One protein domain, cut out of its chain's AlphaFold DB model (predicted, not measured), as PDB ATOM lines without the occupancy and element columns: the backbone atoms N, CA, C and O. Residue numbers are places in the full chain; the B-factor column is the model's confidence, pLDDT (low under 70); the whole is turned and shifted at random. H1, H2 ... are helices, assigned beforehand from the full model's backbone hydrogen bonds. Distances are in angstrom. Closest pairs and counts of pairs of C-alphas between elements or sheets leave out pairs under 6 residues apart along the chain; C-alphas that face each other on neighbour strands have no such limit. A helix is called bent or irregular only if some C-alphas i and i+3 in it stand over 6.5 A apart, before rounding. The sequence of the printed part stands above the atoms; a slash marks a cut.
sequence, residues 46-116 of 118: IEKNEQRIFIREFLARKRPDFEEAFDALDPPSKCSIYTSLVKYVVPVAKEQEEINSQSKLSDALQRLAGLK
ATOM      1  N   ILE A  46      38.037  82.367 164.217       55.19
ATOM      2  CA  ILE A  46      36.681  82.791 163.827       55.19
ATOM      3  C   ILE A  46      35.751  81.583 163.691       55.19
ATOM      4  O   ILE A  46      34.767  81.518 164.414       55.19
ATOM      5  N   GLU A  47      36.126  80.562 162.915       57.94
ATOM      6  CA  GLU A  47      35.330  79.327 162.769       57.94
ATOM      7  C   GLU A  47      35.123  78.605 164.111       57.94
ATOM      8  O   GLU A  47      34.026  78.159 164.436       57.94
ATOM      9  N   LYS A  48      36.160  78.560 164.962       63.69
ATOM     10  CA  LYS A  48      36.047  78.009 166.325       63.69
ATOM     11  C   LYS A  48      35.142  78.855 167.219       63.69
ATOM     12  O   LYS A  48      34.580  78.328 168.177       63.69
ATOM     13  N   ASN A  49      35.027  80.155 166.962       70.50
ATOM     14  CA  ASN A  49      34.146  81.046 167.706       70.50
ATOM     15  C   ASN A  49      32.699  80.930 167.213       70.50
ATOM     16  O   ASN A  49      31.803  80.812 168.037       70.50
ATOM     17  N   GLU A  50      32.476  80.856 165.904       76.25
ATOM     18  CA  GLU A  50      31.167  80.598 165.296       76.25
ATOM     19  C   GLU A  50      30.611  79.242 165.727       76.25
ATOM     20  O   GLU A  50      29.471  79.167 166.170       76.25
ATOM     21  N   GLN A  51      31.434  78.190 165.733       71.81
ATOM     22  CA  GLN A  51      31.050  76.885 166.275       71.81
ATOM     23  C   GLN A  51      30.687  76.966 167.762       71.81
ATOM     24  O   GLN A  51      29.704  76.370 168.192       71.81
ATOM     25  N   ARG A  52      31.440  77.724 168.570       75.44
ATOM     26  CA  ARG A  52      31.113  77.924 169.993       75.44
ATOM     27  C   ARG A  52      29.812  78.695 170.182       75.44
ATOM     28  O   ARG A  52      29.054  78.359 171.088       75.44
ATOM     29  N   ILE A  53      29.573  79.723 169.371       82.25
ATOM     30  CA  ILE A  53      28.336  80.508 169.383       82.25
ATOM     31  C   ILE A  53      27.170  79.604 168.987       82.25
ATOM     32  O   ILE A  53      26.210  79.504 169.742       82.25
ATOM     33  N   PHE A  54      27.308  78.857 167.893       80.75
ATOM     34  CA  PHE A  54      26.315  77.898 167.430       80.75
ATOM     35  C   PHE A  54      25.988  76.850 168.497       80.75
ATOM     36  O   PHE A  54      24.822  76.655 168.813       80.75
ATOM     37  N   ILE A  55      26.997  76.220 169.107       76.94
ATOM     38  CA  ILE A  55      26.787  75.222 170.164       76.94
ATOM     39  C   ILE A  55      26.071  75.852 171.365       76.94
ATOM     40  O   ILE A  55      25.141  75.257 171.899       76.94
ATOM     41  N   ARG A  56      26.457  77.065 171.781       79.94
ATOM     42  CA  ARG A  56      25.787  77.771 172.886       79.94
ATOM     43  C   ARG A  56      24.332  78.083 172.567       79.94
ATOM     44  O   ARG A  56      23.471  77.833 173.405       79.94
ATOM     45  N   GLU A  57      24.055  78.609 171.379       84.75
ATOM     46  CA  GLU A  57      22.694  78.921 170.950       84.75
ATOM     47  C   GLU A  57      21.844  77.663 170.790       84.75
ATOM     48  O   GLU A  57      20.697  77.639 171.227       84.75
ATOM     49  N   PHE A  58      22.404  76.605 170.208       78.88
ATOM     50  CA  PHE A  58      21.734  75.324 170.044       78.88
ATOM     51  C   PHE A  58      21.354  74.719 171.398       78.88
ATOM     52  O   PHE A  58      20.198  74.349 171.604       78.88
ATOM     53  N   LEU A  59      22.297  74.689 172.347       80.31
ATOM     54  CA  LEU A  59      22.040  74.211 173.703       80.31
ATOM     55  C   LEU A  59      21.014  75.089 174.428       80.31
ATOM     56  O   LEU A  59      20.134  74.556 175.092       80.31
ATOM     57  N   ALA A  60      21.071  76.414 174.267       80.06
ATOM     58  CA  ALA A  60      20.092  77.323 174.863       80.06
ATOM     59  C   ALA A  60      18.676  77.110 174.301       80.06
ATOM     60  O   ALA A  60      17.716  77.117 175.066       80.06
ATOM     61  N   ARG A  61      18.545  76.872 172.989       85.31
ATOM     62  CA  ARG A  61      17.254  76.592 172.339       85.31
ATOM     63  C   ARG A  61      16.682  75.231 172.721       85.31
ATOM     64  O   ARG A  61      15.470  75.106 172.801       85.31
ATOM     65  N   LYS A  62      17.532  74.223 172.938       83.75
ATOM     66  CA  LYS A  62      17.109  72.854 173.287       83.75
ATOM     67  C   LYS A  62      16.959  72.596 174.777       83.75
ATOM     68  O   LYS A  62      16.370  71.593 175.160       83.75
ATOM     69  N   ARG A  63      17.457  73.504 175.608       80.50
ATOM     70  CA  ARG A  63      17.273  73.471 177.054       80.50
ATOM     71  C   ARG A  63      15.802  73.362 177.497       80.50
ATOM     72  O   ARG A  63      15.561  72.492 178.321       80.50
ATOM     73  N   PRO A  64      14.840  74.157 176.989       84.00
ATOM     74  CA  PRO A  64      13.439  74.023 177.397       84.00
ATOM     75  C   PRO A  64      12.849  72.653 177.036       84.00
ATOM     76  O   PRO A  64      12.289  71.999 177.907       84.00
ATOM     77  N   ASP A  65      13.067  72.169 175.805       85.50
ATOM     78  CA  ASP A  65      12.636  70.825 175.376       85.50
ATOM     79  C   ASP A  65      13.237  69.725 176.276       85.50
ATOM     80  O   ASP A  65      12.600  68.716 176.580       85.50
ATOM     81  N   PHE A  66      14.493  69.911 176.699       83.44
ATOM     82  CA  PHE A  66      15.177  68.994 177.603       83.44
ATOM     83  C   PHE A  66      14.619  69.055 179.026       83.44
ATOM     84  O   PHE A  66      14.461  68.006 179.636       83.44
ATOM     85  N   GLU A  67      14.332  70.244 179.561       84.44
ATOM     86  CA  GLU A  67      13.741  70.414 180.895       84.44
ATOM     87  C   GLU A  67      12.341  69.782 180.954       84.44
ATOM     88  O   GLU A  67      12.059  69.032 181.884       84.44
ATOM     89  N   GLU A  68      11.521  69.958 179.914       89.12
ATOM     90  CA  GLU A  68      10.208  69.309 179.800       89.12
ATOM     91  C   GLU A  68      10.324  67.776 179.747       89.12
ATOM     92  O   GLU A  68       9.663  67.064 180.509       89.12
ATOM     93  N   ALA A  69      11.212  67.250 178.895       84.50
ATOM     94  CA  ALA A  69      11.456  65.812 178.808       84.50
ATOM     95  C   ALA A  69      12.049  65.244 180.110       84.50
ATOM     96  O   ALA A  69      11.735  64.117 180.496       84.50
ATOM     97  N   PHE A  70      12.896  66.018 180.792       84.00
ATOM     98  CA  PHE A  70      13.489  65.649 182.071       84.00
ATOM     99  C   PHE A  70      12.441  65.605 183.176       84.00
ATOM    100  O   PHE A  70      12.434  64.651 183.947       84.00
ATOM    101  N   ASP A  71      11.524  66.568 183.241       85.50
ATOM    102  CA  ASP A  71      10.462  66.587 184.244       85.50
ATOM    103  C   ASP A  71       9.434  65.471 184.040       85.50
ATOM    104  O   ASP A  71       8.955  64.910 185.032       85.50
ATOM    105  N   ALA A  72       9.183  65.075 182.790       90.25
ATOM    106  CA  ALA A  72       8.321  63.946 182.440       90.25
ATOM    107  C   ALA A  72       8.920  62.561 182.774       90.25
ATOM    108  O   ALA A  72       8.204  61.560 182.754       90.25
ATOM    109  N   LEU A  73      10.220  62.476 183.073       86.56
ATOM    110  CA  LEU A  73      10.886  61.215 183.400       86.56
ATOM    111  C   LEU A  73      10.613  60.746 184.833       86.56
ATOM    112  O   LEU A  73      10.434  61.527 185.773       86.56
ATOM    113  N   ASP A  74      10.672  59.428 185.000       86.75
ATOM    114  CA  ASP A  74      10.514  58.770 186.291       86.75
ATOM    115  C   ASP A  74      11.688  59.118 187.240       86.75
ATOM    116  O   ASP A  74      12.831  59.269 186.776       86.75
ATOM    117  N   PRO A  75      11.469  59.228 188.567       85.00
ATOM    118  CA  PRO A  75      12.511  59.577 189.534       85.00
ATOM    119  C   PRO A  75      13.827  58.779 189.426       85.00
ATOM    120  O   PRO A  75      14.890  59.405 189.487       85.00
ATOM    121  N   PRO A  76      13.837  57.442 189.220       83.56
ATOM    122  CA  PRO A  76      15.095  56.702 189.075       83.56
ATOM    123  C   PRO A  76      15.873  57.102 187.812       83.56
ATOM    124  O   PRO A  76      17.103  57.207 187.835       83.56
ATOM    125  N   SER A  77      15.165  57.397 186.722       83.06
ATOM    126  CA  SER A  77      15.757  57.835 185.456       83.06
ATOM    127  C   SER A  77      16.347  59.245 185.558       83.06
ATOM    128  O   SER A  77      17.446  59.486 185.051       83.06
ATOM    129  N   LYS A  78      15.686  60.152 186.292       84.44
ATOM    130  CA  LYS A  78      16.209  61.493 186.612       84.44
ATOM    131  C   LYS A  78      17.556  61.418 187.331       84.44
ATOM    132  O   LYS A  78      18.509  62.080 186.919       84.44
ATOM    133  N   CYS A  79      17.671  60.560 188.347       80.94
ATOM    134  CA  CYS A  79      18.922  60.349 189.083       80.94
ATOM    135  C   CYS A  79      20.052  59.825 188.185       80.94
ATOM    136  O   CYS A  79      21.190  60.292 188.283       80.94
ATOM    137  N   SER A  80      19.750  58.890 187.279       85.25
ATOM    138  CA  SER A  80      20.731  58.341 186.332       85.25
ATOM    139  C   SER A  80      21.283  59.408 185.376       85.25
ATOM    140  O   SER A  80      22.503  59.556 185.216       85.25
ATOM    141  N   ILE A  81      20.392  60.218 184.796       84.38
ATOM    142  CA  ILE A  81      20.771  61.324 183.907       84.38
ATOM    143  C   ILE A  81      21.577  62.372 184.678       84.38
ATOM    144  O   ILE A  81      22.634  62.791 184.208       84.38
ATOM    145  N   TYR A  82      21.150  62.736 185.889       83.25
ATOM    146  CA  TYR A  82      21.862  63.705 186.725       83.25
ATOM    147  C   TYR A  82      23.285  63.236 187.057       83.25
ATOM    148  O   TYR A  82      24.249  63.977 186.872       83.25
ATOM    149  N   THR A  83      23.446  61.971 187.451       82.75
ATOM    150  CA  THR A  83      24.761  61.365 187.739       82.75
ATOM    151  C   THR A  83      25.674  61.373 186.511       82.75
ATOM    152  O   THR A  83      26.889  61.538 186.626       82.75
ATOM    153  N   SER A  84      25.097  61.227 185.317       82.31
ATOM    154  CA  SER A  84      25.833  61.299 184.054       82.31
ATOM    155  C   SER A  84      26.240  62.734 183.708       82.31
ATOM    156  O   SER A  84      27.376  62.955 183.299       82.31
ATOM    157  N   LEU A  85      25.358  63.715 183.933       80.12
ATOM    158  CA  LEU A  85      25.627  65.138 183.689       80.12
ATOM    159  C   LEU A  85      26.675  65.717 184.648       80.12
ATOM    160  O   LEU A  85      27.518  66.508 184.227       80.12
ATOM    161  N   VAL A  86      26.677  65.287 185.912       79.75
ATOM    162  CA  VAL A  86      27.638  65.738 186.934       79.75
ATOM    163  C   VAL A  86      29.092  65.515 186.500       79.75
ATOM    164  O   VAL A  86      29.938  66.362 186.782       79.75
ATOM    165  N   LYS A  87      29.380  64.449 185.740       77.94
ATOM    166  CA  LYS A  87      30.727  64.148 185.212       77.94
ATOM    167  C   LYS A  87      31.277  65.231 184.281       77.94
ATOM    168  O   LYS A  87      32.486  65.393 184.184       77.94
ATOM    169  N   TYR A  88      30.397  65.967 183.603       73.00
ATOM    170  CA  TYR A  88      30.779  67.024 182.666       73.00
ATOM    171  C   TYR A  88      30.888  68.405 183.327       73.00
ATOM    172  O   TYR A  88      31.508  69.305 182.763       73.00
ATOM    173  N   VAL A  89      30.275  68.586 184.501       67.94
ATOM    174  CA  VAL A  89      30.277  69.857 185.250       67.94
ATOM    175  C   VAL A  89      31.394  69.878 186.287       67.94
ATOM    176  O   VAL A  89      32.059  70.898 186.473       67.94
ATOM    177  N   VAL A  90      31.606  68.754 186.968       69.19
ATOM    178  CA  VAL A  90      32.676  68.609 187.949       69.19
ATOM    179  C   VAL A  90      33.958  68.257 187.201       69.19
ATOM    180  O   VAL A  90      33.958  67.287 186.444       69.19
ATOM    181  N   PRO A  91      35.063  68.995 187.401       62.88
ATOM    182  CA  PRO A  91      36.358  68.592 186.880       62.88
ATOM    183  C   PRO A  91      36.743  67.256 187.520       62.88
ATOM    184  O   PRO A  91      37.222  67.208 188.652       62.88
ATOM    185  N   VAL A  92      36.506  66.157 186.811       60.78
ATOM    186  CA  VAL A  92      37.091  64.869 187.171       60.78
ATOM    187  C   VAL A  92      38.595  65.036 186.991       60.78
ATOM    188  O   VAL A  92      39.041  65.570 185.972       60.78
ATOM    189  N   ALA A  93      39.385  64.648 187.993       59.81
ATOM    190  CA  ALA A  93      40.833  64.585 187.848       59.81
ATOM    191  C   ALA A  93      41.135  63.738 186.599       59.81
ATOM    192  O   ALA A  93      40.874  62.536 186.576       59.81
ATOM    193  N   LYS A  94      41.582  64.406 185.528       56.72
ATOM    194  CA  LYS A  94      41.647  63.866 184.158       56.72
ATOM    195  C   LYS A  94      42.457  62.575 184.050       56.72
ATOM    196  O   LYS A  94      42.206  61.776 183.156       56.72
ATOM    197  N   GLU A  95      43.353  62.345 185.005       56.75
ATOM    198  CA  GLU A  95      44.136  61.117 185.124       56.75
ATOM    199  C   GLU A  95      43.254  59.860 185.147       56.75
ATOM    200  O   GLU A  95      43.555  58.900 184.447       56.75
ATOM    201  N   GLN A  96      42.114  59.859 185.848       57.12
ATOM    202  CA  GLN A  96      41.305  58.639 185.968       57.12
ATOM    203  C   GLN A  96      40.512  58.302 184.690       57.12
ATOM    204  O   GLN A  96      40.264  57.127 184.409       57.12
ATOM    205  N   GLU A  97      40.109  59.302 183.896       59.72
ATOM    206  CA  GLU A  97      39.405  59.063 182.626       59.72
ATOM    207  C   GLU A  97      40.350  58.638 181.502       59.72
ATOM    208  O   GLU A  97      39.981  57.779 180.697       59.72
ATOM    209  N   GLU A  98      41.571  59.176 181.461       59.97
ATOM    210  CA  GLU A  98      42.584  58.763 180.486       59.97
ATOM    211  C   GLU A  98      43.022  57.312 180.728       59.97
ATOM    212  O   GLU A  98      43.038  56.521 179.783       59.97
ATOM    213  N   ILE A  99      43.229  56.918 181.992       60.50
ATOM    214  CA  ILE A  99      43.533  55.528 182.376       60.50
ATOM    215  C   ILE A  99      42.391  54.578 181.966       60.50
ATOM    216  O   ILE A  99      42.634  53.519 181.386       60.50
ATOM    217  N   ASN A 100      41.132  54.968 182.199       60.06
ATOM    218  CA  ASN A 100      39.960  54.161 181.836       60.06
ATOM    219  C   ASN A 100      39.681  54.105 180.324       60.06
ATOM    220  O   ASN A 100      39.026  53.176 179.851       60.06
ATOM    221  N   SER A 101      40.112  55.112 179.566       63.78
ATOM    222  CA  SER A 101      39.944  55.152 178.110       63.78
ATOM    223  C   SER A 101      41.037  54.349 177.407       63.78
ATOM    224  O   SER A 101      40.751  53.624 176.455       63.78
ATOM    225  N   GLN A 102      42.273  54.416 177.909       61.25
ATOM    226  CA  GLN A 102      43.401  53.639 177.394       61.25
ATOM    227  C   GLN A 102      43.224  52.132 177.630       61.25
ATOM    228  O   GLN A 102      43.479  51.354 176.712       61.25
ATOM    229  N   SER A 103      42.705  51.719 178.792       65.94
ATOM    230  CA  SER A 103      42.461  50.300 179.100       65.94
ATOM    231  C   SER A 103      41.395  49.657 178.201       65.94
ATOM    232  O   SER A 103      41.546  48.529 177.735       65.94
ATOM    233  N   LYS A 104      40.332  50.394 177.863       74.00
ATOM    234  CA  LYS A 104      39.291  49.908 176.939       74.00
ATOM    235  C   LYS A 104      39.810  49.740 175.512       74.00
ATOM    236  O   LYS A 104      39.391  48.820 174.811       74.00
ATOM    237  N   LEU A 105      40.708  50.628 175.080       74.19
ATOM    238  CA  LEU A 105      41.342  50.541 173.765       74.19
ATOM    239  C   LEU A 105      42.326  49.372 173.697       74.19
ATOM    240  O   LEU A 105      42.317  48.649 172.701       74.19
ATOM    241  N   SER A 106      43.122  49.139 174.747       74.50
ATOM    242  CA  SER A 106      44.017  47.978 174.796       74.50
ATOM    243  C   SER A 106      43.239  46.664 174.754       74.50
ATOM    244  O   SER A 106      43.583  45.790 173.962       74.50
ATOM    245  N   ASP A 107      42.138  46.549 175.498       78.31
ATOM    246  CA  ASP A 107      41.298  45.344 175.497       78.31
ATOM    247  C   ASP A 107      40.632  45.095 174.136       78.31
ATOM    248  O   ASP A 107      40.552  43.956 173.667       78.31
ATOM    249  N   ALA A 108      40.166  46.156 173.471       79.19
ATOM    250  CA  ALA A 108      39.595  46.062 172.131       79.19
ATOM    251  C   ALA A 108      40.638  45.608 171.094       79.19
ATOM    252  O   ALA A 108      40.340  44.758 170.251       79.19
ATOM    253  N   LEU A 109      41.870  46.119 171.185       79.69
ATOM    254  CA  LEU A 109      42.982  45.715 170.321       79.69
ATOM    255  C   LEU A 109      43.422  44.271 170.589       79.69
ATOM    256  O   LEU A 109      43.675  43.537 169.636       79.69
ATOM    257  N   GLN A 110      43.447  43.836 171.851       78.94
ATOM    258  CA  GLN A 110      43.775  42.460 172.230       78.94
ATOM    259  C   GLN A 110      42.765  41.463 171.640       78.94
ATOM    260  O   GLN A 110      43.151  40.417 171.118       78.94
ATOM    261  N   ARG A 111      41.469  41.807 171.668       79.69
ATOM    262  CA  ARG A 111      40.391  40.999 171.073       79.69
ATOM    263  C   ARG A 111      40.478  40.951 169.549       79.69
ATOM    264  O   ARG A 111      40.297  39.886 168.969       79.69
ATOM    265  N   LEU A 112      40.790  42.079 168.910       76.81
ATOM    266  CA  LEU A 112      40.974  42.151 167.459       76.81
ATOM    267  C   LEU A 112      42.204  41.346 167.002       76.81
ATOM    268  O   LEU A 112      42.145  40.637 166.001       76.81
ATOM    269  N   ALA A 113      43.308  41.432 167.747       77.69
ATOM    270  CA  ALA A 113      44.543  40.709 167.458       77.69
ATOM    271  C   ALA A 113      44.420  39.198 167.729       77.69
ATOM    272  O   ALA A 113      44.983  38.394 166.986       77.69
ATOM    273  N   GLY A 114      43.651  38.808 168.752       65.19
ATOM    274  CA  GLY A 114      43.372  37.410 169.086       65.19
ATOM    275  C   GLY A 114      42.450  36.693 168.093       65.19
ATOM    276  O   GLY A 114      42.492  35.472 168.012       65.19
ATOM    277  N   LEU A 115      41.670  37.425 167.288       56.84
ATOM    278  CA  LEU A 115      40.754  36.844 166.296       56.84
ATOM    279  C   LEU A 115      41.445  36.366 165.002       56.84
ATOM    280  O   LEU A 115      40.773  35.910 164.082       56.84
ATOM    281  N   LYS A 116      42.776  36.498 164.897       53.75
ATOM    282  CA  LYS A 116      43.547  36.158 163.688       53.75
ATOM    283  C   LYS A 116      44.203  34.768 163.729       53.75
ATOM    284  O   LYS A 116      45.065  34.493 162.900       53.75
TER     285      LYS A 116
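This is residues 46 to 116 of the 118 residues of an uncharacterized protein of Porphyromonas gulae (UniProt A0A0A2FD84). The long, bent helix H1 forms an open V with H2, and H3 sticks out as an arm. The printed part has 71 residues, three named helices in that order and no named strand: all helix. The whole is extended, radius of gyration of the C-alphas 18.4 A, spans 49 by 42 by 28 A.

Find C-alpha 46 at (36.681, 82.791, 163.827), where H1, residues 46 to 71, begins: one helix by its hydrogen bonds, but bent, C-alphas 61 and 64 being 6.8 A apart. Its arms are H1a, residues 46 to 61, 22.1 A long, and H1b, residues 64 to 71. H2 is residues 75 to 89; H3, residues 94 to 114, runs 30.5 A to C-alpha 114 at (43.372, 37.410, 169.086).

H1b and H2 are close but not clearly touching, the C-alphas of Phe 70 and Lys 78 closest at 6.7 A. H3 is apart from both. Every O i to N i+4 pair is within hydrogen-bond range in H1a and H1b, 9 of 11 in H2, 16 of 17 in H3.

Both links are tight; pLDDT is under 70 at residues 46 to 48, 89 to 103 and 114 to 116.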